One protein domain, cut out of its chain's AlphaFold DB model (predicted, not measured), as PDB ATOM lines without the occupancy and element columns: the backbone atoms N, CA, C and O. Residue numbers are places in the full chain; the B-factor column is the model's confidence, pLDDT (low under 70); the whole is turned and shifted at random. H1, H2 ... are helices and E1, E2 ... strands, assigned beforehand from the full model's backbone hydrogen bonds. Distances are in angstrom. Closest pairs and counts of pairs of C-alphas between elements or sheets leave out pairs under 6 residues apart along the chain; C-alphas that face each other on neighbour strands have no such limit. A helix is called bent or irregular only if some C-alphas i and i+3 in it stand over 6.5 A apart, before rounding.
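This is residues 2 to 96 of the 132 residues of the protein "Glyoxalase-like_dom domain-containing protein" of Blautia sp. YL58 (UniProt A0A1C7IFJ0). A small, twisted sheet of three strands makes one end of the domain, with the short helix H3 over it and the helix H1 only grazing it, while H2 and the loop of residues 31 to 44 reach away to the other end of the longest axis. The long link of residues 61 to 79 passes from H3 back to E2, and two short pairings tie it to that edge strand. The printed part has 95 residues, with three named helices and three named strands in the order H1, H2, E1, H3, E2, E3; the sheet runs E1, E3, E2 and is mixed. The class is mixed, helices and strands, though under half of the residues, 44, are in named elements. The whole is compact, with a radius of gyration of the C-alphas of 14.4 A, and its outline is elongated, 42 by 26 by 25 A.

Begin with H1, residues 3 to 12: with residues 7 to 11 it only grazes the sheet, and it is near E1, residues 45 to 50, with 6 pairs of C-alphas within 10 A. Go on to H2, residues 23 to 30, which is apart from H1 and is not on the sheet. It is irregular: C-alphas 24 and 27 are 7.6 A apart, against about 5 A in a regular helix. Next look at E1 beside E3, residues 91 to 96; they are parallel neighbours at 25 degrees, with N 46 and O 91 within hydrogen-bond range at 2.9 A, as are N 95 and O 48 at 2.9 A. After E1 comes H3, residues 53 to 60, at a height over the sheet of 9.0 A. It lies over E3 and runs along the strands, its line and that of E3 at 10 degrees on the local plane. The closest C-alphas of H3 and E3 are those of Phe 53 and Glu 96, 5.7 A apart. E2, residues 80 to 85, and E3 form a hairpin, antiparallel at 159 degrees; N 92 and O 84 are within hydrogen-bond range at 2.8 A, and N 82 and O 94 at 2.9 A. Residues 67 to 68 pair antiparallel with residues 84 to 85 of E2, and residues 73 to 74 with its residues 80 to 81. The sheet is only just strongly twisted, with C-alphas up to 4.1 A off its best plane. In H1 and H3 every O i to N i+4 pair is within hydrogen-bond range; in H2 2 of 4 are.

Find C-alpha 3 at (9.352, 35.386, -3.413); from there H1 runs 14.1 A to C-alpha 12. H2 goes from Glu 23 to Val 30, 11.0 A. Find C-alpha 45 at (10.004, 21.222, 6.024), where E1 begins; it runs 16.0 A to Glu 50. H3 runs 10.4 A from Phe 53 to Leu 60. E2 covers 17.5 A from Arg 80 to Tyr 85. E3 runs 16.7 A from Ile 91 and ends at C-alpha 96, at (13.066, 32.602, 16.812).

The two C-alphas farthest apart are those of Pro 33 and Gly 78, at 42.2 A. The printed part has no cut. Look for the long links from H2 to E1, with 14 residues between them, and from H3 to E2, with 19; the links E1 to H3 and E2 to E3 are tight, and H1 to H2 is short. In the B-factor column the mean pLDDT of the printed part is 80.2, and residues 2 to 24 are under 70; the mean of H1 is 49.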
ATOM      1  N   ASP A   2      10.442  38.908  -6.630       50.06
ATOM      2  CA  ASP A   2      10.158  37.465  -6.600       50.06
ATOM      3  C   ASP A   2      10.219  36.924  -5.159       50.06
ATOM      4  O   ASP A   2      11.139  37.310  -4.434       50.06
ATOM      5  N   LEU A   3       9.293  36.048  -4.737       44.75
ATOM      6  CA  LEU A   3       9.352  35.386  -3.413       44.75
ATOM      7  C   LEU A   3      10.701  34.675  -3.225       44.75
ATOM      8  O   LEU A   3      11.233  34.602  -2.124       44.75
ATOM      9  N   TRP A   4      11.291  34.233  -4.335       52.19
ATOM     10  CA  TRP A   4      12.630  33.671  -4.394       52.19
ATOM     11  C   TRP A   4      13.725  34.636  -3.910       52.19
ATOM     12  O   TRP A   4      14.614  34.248  -3.158       52.19
ATOM     13  N   LYS A   5      13.642  35.926  -4.269       49.72
ATOM     14  CA  LYS A   5      14.576  36.945  -3.761       49.72
ATOM     15  C   LYS A   5      14.397  37.185  -2.262       49.72
ATOM     16  O   LYS A   5      15.366  37.538  -1.605       49.72
ATOM     17  N   PHE A   6      13.186  36.995  -1.737       52.22
ATOM     18  CA  PHE A   6      12.909  37.100  -0.306       52.22
ATOM     19  C   PHE A   6      13.481  35.903   0.462       52.22
ATOM     20  O   PHE A   6      14.220  36.112   1.418       52.22
ATOM     21  N   CYS A   7      13.252  34.670  -0.006       50.53
ATOM     22  CA  CYS A   7      13.893  33.485   0.570       50.53
ATOM     23  C   CYS A   7      15.424  33.591   0.507       50.53
ATOM     24  O   CYS A   7      16.080  33.355   1.512       50.53
ATOM     25  N   ASN A   8      15.999  34.050  -0.612       50.91
ATOM     26  CA  ASN A   8      17.441  34.298  -0.696       50.91
ATOM     27  C   ASN A   8      17.919  35.400   0.259       50.91
ATOM     28  O   ASN A   8      18.963  35.223   0.865       50.91
ATOM     29  N   GLN A   9      17.175  36.494   0.455       48.09
ATOM     30  CA  GLN A   9      17.548  37.522   1.440       48.09
ATOM     31  C   GLN A   9      17.533  37.002   2.883       48.09
ATOM     32  O   GLN A   9      18.395  37.379   3.671       48.09
ATOM     33  N   VAL A  10      16.570  36.143   3.228       46.78
ATOM     34  CA  VAL A  10      16.482  35.505   4.555       46.78
ATOM     35  C   VAL A  10      17.608  34.481   4.742       46.78
ATOM     36  O   VAL A  10      18.177  34.364   5.822       46.78
ATOM     37  N   VAL A  11      17.980  33.767   3.680       49.19
ATOM     38  CA  VAL A  11      19.032  32.740   3.696       49.19
ATOM     39  C   VAL A  11      20.444  33.340   3.695       49.19
ATOM     40  O   VAL A  11      21.292  32.894   4.467       49.19
ATOM     41  N   GLU A  12      20.694  34.384   2.898       45.66
ATOM     42  CA  GLU A  12      21.978  35.103   2.844       45.66
ATOM     43  C   GLU A  12      22.338  35.735   4.201       45.66
ATOM     44  O   GLU A  12      23.518  35.812   4.546       45.66
ATOM     45  N   ALA A  13      21.341  36.127   5.005       46.84
ATOM     46  CA  ALA A  13      21.549  36.677   6.346       46.84
ATOM     47  C   ALA A  13      22.187  35.676   7.333       46.84
ATOM     48  O   ALA A  13      22.873  36.099   8.263       46.84
ATOM     49  N   ASN A  14      22.025  34.366   7.107       39.94
ATOM     50  CA  ASN A  14      22.478  33.297   8.006       39.94
ATOM     51  C   ASN A  14      23.719  32.529   7.495       39.94
ATOM     52  O   ASN A  14      24.069  31.479   8.032       39.94
ATOM     53  N   GLY A  15      24.409  33.025   6.459       36.94
ATOM     54  CA  GLY A  15      25.687  32.461   5.989       36.94
ATOM     55  C   GLY A  15      25.593  31.134   5.221       36.94
ATOM     56  O   GLY A  15      26.623  30.556   4.867       36.94
ATOM     57  N   GLY A  16      24.381  30.654   4.931       39.84
ATOM     58  CA  GLY A  16      24.123  29.557   3.999       39.84
ATOM     59  C   GLY A  16      23.762  30.086   2.610       39.84
ATOM     60  O   GLY A  16      23.191  31.161   2.482       39.84
ATOM     61  N   ASN A  17      24.064  29.321   1.559       39.84
ATOM     62  CA  ASN A  17      23.544  29.578   0.213       39.84
ATOM     63  C   ASN A  17      22.560  28.462  -0.144       39.84
ATOM     64  O   ASN A  17      22.981  27.325  -0.361       39.84
ATOM     65  N   ILE A  18      21.264  28.768  -0.217       47.38
ATOM     66  CA  ILE A  18      20.270  27.851  -0.786       47.38
ATOM     67  C   ILE A  18      20.049  28.260  -2.237       47.38
ATOM     68  O   ILE A  18      19.563  29.347  -2.533       47.38
ATOM     69  N   TYR A  19      20.426  27.374  -3.154       46.94
ATOM     70  CA  TYR A  19      20.155  27.527  -4.578       46.94
ATOM     71  C   TYR A  19      18.888  26.746  -4.917       46.94
ATOM     72  O   TYR A  19      18.888  25.517  -4.902       46.94
ATOM     73  N   GLY A  20      17.808  27.453  -5.216       48.94
ATOM     74  CA  GLY A  20      16.570  26.882  -5.729       48.94
ATOM     75  C   GLY A  20      16.497  27.065  -7.231       48.94
ATOM     76  O   GLY A  20      16.892  28.090  -7.790       48.94
ATOM     77  N   TYR A  21      15.998  26.029  -7.884       52.72
ATOM     78  CA  TYR A  21      15.759  26.000  -9.314       52.72
ATOM     79  C   TYR A  21      14.255  25.963  -9.521       52.72
ATOM     80  O   TYR A  21      13.567  25.210  -8.841       52.72
ATOM     81  N   SER A  22      13.746  26.764 -10.461       58.03
ATOM     82  CA  SER A  22      12.307  26.816 -10.724       58.03
ATOM     83  C   SER A  22      11.757  25.421 -11.013       58.03
ATOM     84  O   SER A  22      12.340  24.699 -11.832       58.03
ATOM     85  N   GLU A  23      10.586  25.116 -10.460       64.25
ATOM     86  CA  GLU A  23       9.847  23.861 -10.643       64.25
ATOM     87  C   GLU A  23       9.871  23.316 -12.078       64.25
ATOM     88  O   GLU A  23      10.023  22.118 -12.304       64.25
ATOM     89  N   LYS A  24       9.774  24.215 -13.068       65.50
ATOM     90  CA  LYS A  24       9.714  23.889 -14.499       65.50
ATOM     91  C   LYS A  24      10.885  23.027 -14.994       65.50
ATOM     92  O   LYS A  24      10.733  22.363 -16.019       65.50
ATOM     93  N   TYR A  25      12.026  23.070 -14.308       72.56
ATOM     94  CA  TYR A  25      13.241  22.343 -14.677       72.56
ATOM     95  C   TYR A  25      13.731  21.402 -13.575       72.56
ATOM     96  O   TYR A  25      14.817  20.836 -13.710       72.56
ATOM     97  N   PHE A  26      12.971  21.240 -12.489       80.25
ATOM     98  CA  PHE A  26      13.428  20.463 -11.344       80.25
ATOM     99  C   PHE A  26      13.591  18.982 -11.697       80.25
ATOM    100  O   PHE A  26      14.629  18.404 -11.400       80.25
ATOM    101  N   ASP A  27      12.627  18.399 -12.418       84.44
ATOM    102  CA  ASP A  27      12.664  17.015 -12.911       84.44
ATOM    103  C   ASP A  27      13.908  16.734 -13.766       84.44
ATOM    104  O   ASP A  27      14.600  15.735 -13.563       84.44
ATOM    105  N   TRP A  28      14.237  17.662 -14.670       86.88
ATOM    106  CA  TRP A  28      15.446  17.601 -15.486       86.88
ATOM    107  C   TRP A  28      16.716  17.698 -14.636       86.88
ATOM    108  O   TRP A  28      17.634  16.900 -14.818       86.88
ATOM    109  N   LEU A  29      16.760  18.646 -13.696       83.94
ATOM    110  CA  LEU A  29      17.924  18.887 -12.849       83.94
ATOM    111  C   LEU A  29      18.273  17.664 -11.996       83.94
ATOM    112  O   LEU A  29      19.441  17.294 -11.896       83.94
ATOM    113  N   VAL A  30      17.263  17.044 -11.380       86.81
ATOM    114  CA  VAL A  30      17.452  15.887 -10.489       86.81
ATOM    115  C   VAL A  30      17.369  14.547 -11.221       86.81
ATOM    116  O   VAL A  30      17.497  13.497 -10.593       86.81
ATOM    117  N   ASN A  31      17.172  14.573 -12.542       91.31
ATOM    118  CA  ASN A  31      17.044  13.398 -13.401       91.31
ATOM    119  C   ASN A  31      15.961  12.410 -12.915       91.31
ATOM    120  O   ASN A  31      16.196  11.206 -12.780       91.31
ATOM    121  N   LEU A  32      14.761  12.929 -12.636       92.12
ATOM    122  CA  LEU A  32      13.592  12.133 -12.259       92.12
ATOM    123  C   LEU A  32      12.436  12.355 -13.243       92.12
ATOM    124  O   LEU A  32      12.254  13.467 -13.728       92.12
ATOM    125  N   PRO A  33      11.606  11.333 -13.515       91.38
ATOM    126  CA  PRO A  33      10.362  11.525 -14.253       91.38
ATOM    127  C   PRO A  33       9.420  12.502 -13.536       91.38
ATOM    128  O   PRO A  33       9.323  12.479 -12.306       91.38
ATOM    129  N   LYS A  34       8.682  13.321 -14.296       87.56
ATOM    130  CA  LYS A  34       7.778  14.351 -13.747       87.56
ATOM    131  C   LYS A  34       6.726  13.786 -12.804       87.56
ATOM    132  O   LYS A  34       6.412  14.404 -11.797       87.56
ATOM    133  N   GLU A  35       6.213  12.600 -13.096       89.25
ATOM    134  CA  GLU A  35       5.242  11.888 -12.269       89.25
ATOM    135  C   GLU A  35       5.779  11.496 -10.883       89.25
ATOM    136  O   GLU A  35       4.993  11.208  -9.983       89.25
ATOM    137  N   LYS A  36       7.106  11.498 -10.690       88.69
ATOM    138  CA  LYS A  36       7.742  11.290  -9.381       88.69
ATOM    139  C   LYS A  36       7.959  12.589  -8.605       88.69
ATOM    140  O   LYS A  36       8.342  12.523  -7.439       88.69
ATOM    141  N   ILE A  37       7.720  13.750  -9.217       86.56
ATOM    142  CA  ILE A  37       7.810  15.048  -8.548       86.56
ATOM    143  C   ILE A  37       6.447  15.375  -7.937       86.56
ATOM    144  O   ILE A  37       5.485  15.702  -8.632       86.56
ATOM    145  N   LEU A  38       6.361  15.253  -6.614       84.12
ATOM    146  CA  LEU A  38       5.147  15.536  -5.858       84.12
ATOM    147  C   LEU A  38       5.095  17.010  -5.457       84.12
ATOM    148  O   LEU A  38       6.089  17.574  -5.009       84.12
ATOM    149  N   LYS A  39       3.906  17.609  -5.549       82.88
ATOM    150  CA  LYS A  39       3.636  18.956  -5.035       82.88
ATOM    151  C   LYS A  39       2.901  18.882  -3.714       82.88
ATOM    152  O   LYS A  39       1.959  18.099  -3.591       82.88
ATOM    153  N   LYS A  40       3.280  19.746  -2.767       83.75
ATOM    154  CA  LYS A  40       2.640  19.843  -1.443       83.75
ATOM    155  C   LYS A  40       2.482  18.486  -0.754       83.75
ATOM    156  O   LYS A  40       1.428  18.172  -0.206       83.75
ATOM    157  N   SER A  41       3.536  17.675  -0.786       87.88
ATOM    158  CA  SER A  41       3.564  16.379  -0.105       87.88
ATOM    159  C   SER A  41       3.442  16.505   1.416       87.88
ATOM    160  O   SER A  41       3.063  15.534   2.062       87.88
ATOM    161  N   ASN A  42       3.742  17.687   1.981       90.50
ATOM    162  CA  ASN A  42       3.665  18.000   3.413       90.50
ATOM    163  C   ASN A  42       4.394  16.972   4.300       90.50
ATOM    164  O   ASN A  42       3.964  16.682   5.410       90.50
ATOM    165  N   ASN A  43       5.474  16.387   3.782       91.44
ATOM    166  CA  ASN A  43       6.242  15.326   4.434       91.44
ATOM    167  C   ASN A  43       7.662  15.762   4.830       91.44
ATOM    168  O   ASN A  43       8.422  14.946   5.341       91.44
ATOM    169  N   ALA A  44       8.019  17.015   4.552       88.69
ATOM    170  CA  ALA A  44       9.278  17.637   4.924       88.69
ATOM    171  C   ALA A  44       9.084  19.153   5.045       88.69
ATOM    172  O   ALA A  44       8.227  19.731   4.366       88.69
ATOM    173  N   GLU A  45       9.911  19.774   5.877       86.81
ATOM    174  CA  GLU A  45      10.004  21.222   6.024       86.81
ATOM    175  C   GLU A  45      11.464  21.678   5.999       86.81
ATOM    176  O   GLU A  45      12.379  20.907   6.299       86.81
ATOM    177  N   ILE A  46      11.666  22.935   5.612       87.00
ATOM    178  CA  ILE A  46      12.952  23.624   5.685       87.00
ATOM    179  C   ILE A  46      12.859  24.606   6.847       87.00
ATOM    180  O   ILE A  46      11.979  25.466   6.850       87.00
ATOM    181  N   VAL A  47      13.755  24.464   7.822       87.06
ATOM    182  CA  VAL A  47      13.718  25.222   9.076       87.06
ATOM    183  C   VAL A  47      14.825  26.270   9.090       87.06
ATOM    184  O   VAL A  47      15.979  25.964   8.787       87.06
ATOM    185  N   PHE A  48      14.469  27.496   9.465       89.81
ATOM    186  CA  PHE A  48      15.390  28.609   9.679       89.81
ATOM    187  C   PHE A  48      15.179  29.245  11.050       89.81
ATOM    188  O   PHE A  48      14.082  29.202  11.608       89.81
ATOM    189  N   GLU A  49      16.221  29.909  11.541       89.56
ATOM    190  CA  GLU A  49      16.171  30.751  12.733       89.56
ATOM    191  C   GLU A  49      16.371  32.225  12.359       89.56
ATOM    192  O   GLU A  49      17.131  32.554  11.443       89.56
ATOM    193  N   GLU A  50      15.673  33.114  13.064       91.69
ATOM    194  CA  GLU A  50      15.704  34.559  12.853       91.69
ATOM    195  C   GLU A  50      15.858  35.305  14.187       91.69
ATOM    196  O   GLU A  50      15.153  35.043  15.169       91.69
ATOM    197  N   GLN A  51      16.781  36.267  14.207       90.75
ATOM    198  CA  GLN A  51      17.082  37.096  15.371       90.75
ATOM    199  C   GLN A  51      16.126  38.285  15.500       90.75
ATOM    200  O   GLN A  51      15.860  38.729  16.608       90.75
ATOM    201  N   ASP A  52      15.576  38.806  14.406       91.12
ATOM    202  CA  ASP A  52      14.505  39.807  14.441       91.12
ATOM    203  C   ASP A  52      13.188  39.190  13.961       91.12
ATOM    204  O   ASP A  52      12.677  39.496  12.880       91.12
ATOM    205  N   PHE A  53      12.644  38.269  14.762       93.19
ATOM    206  CA  PHE A  53      11.451  37.507  14.390       93.19
ATOM    207  C   PHE A  53      10.240  38.413  14.133       93.19
ATOM    208  O   PHE A  53       9.527  38.239  13.147       93.19
ATOM    209  N   ASP A  54      10.020  39.427  14.973       95.31
ATOM    210  CA  ASP A  54       8.902  40.358  14.800       95.31
ATOM    211  C   ASP A  54       9.100  41.267  13.570       95.31
ATOM    212  O   ASP A  54       8.146  41.523  12.825       95.31
ATOM    213  N   GLY A  55      10.333  41.706  13.292       93.75
ATOM    214  CA  GLY A  55      10.675  42.394  12.048       93.75
ATOM    215  C   GLY A  55      10.465  41.517  10.814       93.75
ATOM    216  O   GLY A  55       9.897  41.977   9.820       93.75
ATOM    217  N   PHE A  56      10.829  40.237  10.882       91.19
ATOM    218  CA  PHE A  56      10.570  39.258   9.829       91.19
ATOM    219  C   PHE A  56       9.072  39.041   9.585       91.19
ATOM    220  O   PHE A  56       8.629  39.101   8.436       91.19
ATOM    221  N   LEU A  57       8.262  38.892  10.639       92.50
ATOM    222  CA  LEU A  57       6.801  38.811  10.514       92.50
ATOM    223  C   LEU A  57       6.210  40.055   9.842       92.50
ATOM    224  O   LEU A  57       5.241  39.951   9.089       92.50
ATOM    225  N   ASN A  58       6.771  41.237  10.100       92.31
ATOM    226  CA  ASN A  58       6.335  42.462   9.435       92.31
ATOM    227  C   ASN A  58       6.711  42.475   7.952       92.31
ATOM    228  O   ASN A  58       5.847  42.777   7.131       92.31
ATOM    229  N   LYS A  59       7.934  42.062   7.600       89.06
ATOM    230  CA  LYS A  59       8.351  41.916   6.196       89.06
ATOM    231  C   LYS A  59       7.481  40.904   5.449       89.06
ATOM    232  O   LYS A  59       7.062  41.176   4.332       89.06
ATOM    233  N   LEU A  60       7.141  39.769   6.067       87.31
ATOM    234  CA  LEU A  60       6.268  38.748   5.470       87.31
ATOM    235  C   LEU A  60       4.903  39.308   5.026       87.31
ATOM    236  O   LEU A  60       4.371  38.892   3.995       87.31
ATOM    237  N   LYS A  61       4.344  40.287   5.753       88.00
ATOM    238  CA  LYS A  61       3.058  40.926   5.407       88.00
ATOM    239  C   LYS A  61       3.111  41.713   4.097       88.00
ATOM    240  O   LYS A  61       2.068  41.920   3.480       88.00
ATOM    241  N   GLU A  62       4.295  42.125   3.650       88.38
ATOM    242  CA  GLU A  62       4.486  42.819   2.369       88.38
ATOM    243  C   GLU A  62       4.290  41.883   1.160       88.38
ATOM    244  O   GLU A  62       4.182  42.345   0.021       88.38
ATOM    245  N   TYR A  63       4.183  40.569   1.395       85.19
ATOM    246  CA  TYR A  63       4.046  39.535   0.371       85.19
ATOM    247  C   TYR A  63       2.690  38.810   0.479       85.19
ATOM    248  O   TYR A  63       2.614  37.679   0.964       85.19
ATOM    249  N   PRO A  64       1.591  39.394  -0.039       85.12
ATOM    250  CA  PRO A  64       0.238  38.837   0.105       85.12
ATOM    251  C   PRO A  64       0.019  37.506  -0.635       85.12
ATOM    252  O   PRO A  64      -0.992  36.842  -0.426       85.12
ATOM    253  N   ALA A  65       0.946  37.112  -1.514       84.75
ATOM    254  CA  ALA A  65       0.899  35.831  -2.216       84.75
ATOM    255  C   ALA A  65       1.366  34.642  -1.353       84.75
ATOM    256  O   ALA A  65       1.145  33.494  -1.747       84.75
ATOM    257  N   ILE A  66       2.005  34.899  -0.202       86.69
ATOM    258  CA  ILE A  66       2.458  33.852   0.719       86.69
ATOM    259  C   ILE A  66       1.251  33.100   1.279       86.69
ATOM    260  O   ILE A  66       0.287  33.690   1.767       86.69
ATOM    261  N   LYS A  67       1.318  31.769   1.219       90.94
ATOM    262  CA  LYS A  67       0.287  30.883   1.764       90.94
ATOM    263  C   LYS A  67       0.749  30.339   3.106       90.94
ATOM    264  O   LYS A  67       1.546  29.408   3.150       90.94
ATOM    265  N   TYR A  68       0.224  30.912   4.178       93.50
ATOM    266  CA  TYR A  68       0.484  30.465   5.542       93.50
ATOM    267  C   TYR A  68      -0.178  29.111   5.816       93.50
ATOM    268  O   TYR A  68      -1.287  28.850   5.344       93.50
ATOM    269  N   LEU A  69       0.498  28.253   6.584       94.00
ATOM    270  CA  LEU A  69      -0.089  27.014   7.111       94.00
ATOM    271  C   LEU A  69      -0.894  27.269   8.395       94.00
ATOM    272  O   LEU A  69      -1.694  26.427   8.794       94.00
ATOM    273  N   GLY A  70      -0.698  28.424   9.029       93.25
ATOM    274  CA  GLY A  70      -1.394  28.837  10.238       93.25
ATOM    275  C   GLY A  70      -0.879  30.177  10.752       93.25
ATOM    276  O   GLY A  70      -0.106  30.860  10.078       93.25
ATOM    277  N   GLU A  71      -1.317  30.540  11.952       95.56
ATOM    278  CA  GLU A  71      -0.776  31.683  12.687       95.56
ATOM    279  C   GLU A  71       0.595  31.354  13.300       95.56
ATOM    280  O   GLU A  71       1.112  30.243  13.163       95.56
ATOM    281  N   VAL A  72       1.191  32.329  13.990       97.50
ATOM    282  CA  VAL A  72       2.400  32.105  14.788       97.50
ATOM    283  C   VAL A  72       2.097  31.091  15.891       97.50
ATOM    284  O   VAL A  72       1.148  31.253  16.658       97.50
ATOM    285  N   ILE A  73       2.926  30.058  15.990       97.25
ATOM    286  CA  ILE A  73       2.807  28.987  16.978       97.25
ATOM    287  C   ILE A  73       3.861  29.196  18.062       97.25
ATOM    288  O   ILE A  73       4.996  29.566  17.774       97.25
ATOM    289  N   ASN A  74       3.486  28.937  19.315       96.50
ATOM    290  CA  ASN A  74       4.416  28.876  20.439       96.50
ATOM    291  C   ASN A  74       4.676  27.406  20.771       96.50
ATOM    292  O   ASN A  74       3.750  26.693  21.166       96.50
ATOM    293  N   HIS A  75       5.916  26.951  20.625       95.62
ATOM    294  CA  HIS A  75       6.304  25.610  21.050       95.62
ATOM    295  C   HIS A  75       6.356  25.496  22.580       95.62
ATOM    296  O   HIS A  75       6.472  26.493  23.296       95.62
ATOM    297  N   SER A  76       6.299  24.270  23.106       95.44
ATOM    298  CA  SER A  76       6.351  24.002  24.554       95.44
ATOM    299  C   SER A  76       7.662  24.470  25.205       95.44
ATOM    300  O   SER A  76       7.654  24.949  26.347       95.44
ATOM    301  N   TRP A  77       8.765  24.424  24.449       95.44
ATOM    302  CA  TRP A  77      10.069  24.984  24.824       95.44
ATOM    303  C   TRP A  77      10.147  26.519  24.682       95.44
ATOM    304  O   TRP A  77      11.153  27.126  25.023       95.44
ATOM    305  N   GLY A  78       9.059  27.168  24.247       95.25
ATOM    306  CA  GLY A  78       8.846  28.621  24.246       95.25
ATOM    307  C   GLY A  78       9.460  29.405  23.089       95.25
ATOM    308  O   GLY A  78       9.533  30.632  23.173       95.25
ATOM    309  N   GLN A  79       9.862  28.718  22.024       97.44
ATOM    310  CA  GLN A  79      10.183  29.319  20.731       97.44
ATOM    311  C   GLN A  79       8.893  29.672  19.976       97.44
ATOM    312  O   GLN A  79       7.968  28.853  19.905       97.44
ATOM    313  N   ARG A  80       8.831  30.877  19.400       98.00
ATOM    314  CA  ARG A  80       7.803  31.247  18.415       98.00
ATOM    315  C   ARG A  80       8.238  30.825  17.017       98.00
ATOM    316  O   ARG A  80       9.395  31.024  16.663       98.00
ATOM    317  N   VAL A  81       7.309  30.298  16.225       97.12
ATOM    318  CA  VAL A  81       7.547  29.919  14.826       97.12
ATOM    319  C   VAL A  81       6.380  30.323  13.932       97.12
ATOM    320  O   VAL A  81       5.240  30.428  14.386       97.12
ATOM    321  N   ILE A  82       6.648  30.514  12.646       96.94
ATOM    322  CA  ILE A  82       5.636  30.674  11.599       96.94
ATOM    323  C   ILE A  82       5.919  29.671  10.480       96.94
ATOM    324  O   ILE A  82       7.074  29.462  10.110       96.94
ATOM    325  N   ARG A  83       4.862  29.060   9.931       96.31
ATOM    326  CA  ARG A  83       4.963  28.136   8.795       96.31
ATOM    327  C   ARG A  83       4.206  28.660   7.587       96.31
ATOM    328  O   ARG A  83       3.047  29.073   7.693       96.31
ATOM    329  N   PHE A  84       4.834  28.598   6.424       93.62
ATOM    330  CA  PHE A  84       4.233  28.987   5.153       93.62
ATOM    331  C   PHE A  84       4.801  28.153   4.005       93.62
ATOM    332  O   PHE A  84       5.806  27.466   4.155       93.62
ATOM    333  N   TYR A  85       4.124  28.183   2.861       89.25
ATOM    334  CA  TYR A  85       4.614  27.546   1.646       89.25
ATOM    335  C   TYR A  85       5.500  28.494   0.844       89.25
ATOM    336  O   TYR A  85       5.168  29.674   0.692       89.25
ATOM    337  N   ASP A  86       6.557  27.950   0.251       85.06
ATOM    338  CA  ASP A  86       7.206  28.590  -0.888       85.06
ATOM    339  C   ASP A  86       6.343  28.490  -2.167       85.06
ATOM    340  O   ASP A  86       5.179  28.067  -2.144       85.06
ATOM    341  N   LEU A  87       6.898  28.926  -3.301       80.94
ATOM    342  CA  LEU A  87       6.189  28.914  -4.584       80.94
ATOM    343  C   LEU A  87       5.919  27.497  -5.115       80.94
ATOM    344  O   LEU A  87       4.920  27.301  -5.811       80.94
ATOM    345  N   ASP A  88       6.754  26.528  -4.742       80.94
ATOM    346  CA  ASP A  88       6.705  25.145  -5.227       80.94
ATOM    347  C   ASP A  88       5.892  24.231  -4.283       80.94
ATOM    348  O   ASP A  88       5.533  23.095  -4.613       80.94
ATOM    349  N   GLY A  89       5.475  24.765  -3.131       84.50
ATOM    350  CA  GLY A  89       4.627  24.088  -2.159       84.50
ATOM    351  C   GLY A  89       5.403  23.300  -1.108       84.50
ATOM    352  O   GLY A  89       4.821  22.401  -0.494       84.50
ATOM    353  N   HIS A  90       6.674  23.629  -0.887       87.25
ATOM    354  CA  HIS A  90       7.464  23.143   0.238       87.25
ATOM    355  C   HIS A  90       7.142  23.949   1.497       87.25
ATOM    356  O   HIS A  90       6.881  25.151   1.425       87.25
ATOM    357  N   ILE A  91       7.119  23.279   2.651       91.69
ATOM    358  CA  ILE A  91       6.892  23.942   3.937       91.69
ATOM    359  C   ILE A  91       8.199  24.609   4.358       91.69
ATOM    360  O   ILE A  91       9.237  23.954   4.429       91.69
ATOM    361  N   ILE A  92       8.129  25.901   4.653       91.75
ATOM    362  CA  ILE A  92       9.184  26.650   5.325       91.75
ATOM    363  C   ILE A  92       8.697  26.965   6.734       91.75
ATOM    364  O   ILE A  92       7.612  27.527   6.909       91.75
ATOM    365  N   GLU A  93       9.514  26.619   7.721       94.56
ATOM    366  CA  GLU A  93       9.388  27.075   9.096       94.56
ATOM    367  C   GLU A  93      10.471  28.114   9.375       94.56
ATOM    368  O   GLU A  93      11.652  27.887   9.116       94.56
ATOM    369  N   VAL A  94      10.069  29.258   9.916       94.88
ATOM    370  CA  VAL A  94      11.007  30.222  10.490       94.88
ATOM    371  C   VAL A  94      10.662  30.375  11.958       94.88
ATOM    372  O   VAL A  94       9.516  30.689  12.291       94.88
ATOM    373  N   GLY A  95      11.641  30.126  12.819       95.12
ATOM    374  CA  GLY A  95      11.542  30.265  14.263       95.12
ATOM    375  C   GLY A  95      12.396  31.395  14.810       95.12
ATOM    376  O   GLY A  95      13.290  31.908  14.143       95.12
ATOM    377  N   GLU A  96      12.129  31.777  16.052       96.31
ATOM    378  CA  GLU A  96      13.066  32.602  16.812       96.31
ATOM    379  C   GLU A  96      14.412  31.892  16.973       96.31
ATOM    380  O   GLU A  96      14.450  30.691  17.252       96.31
TER     381      GLU A  96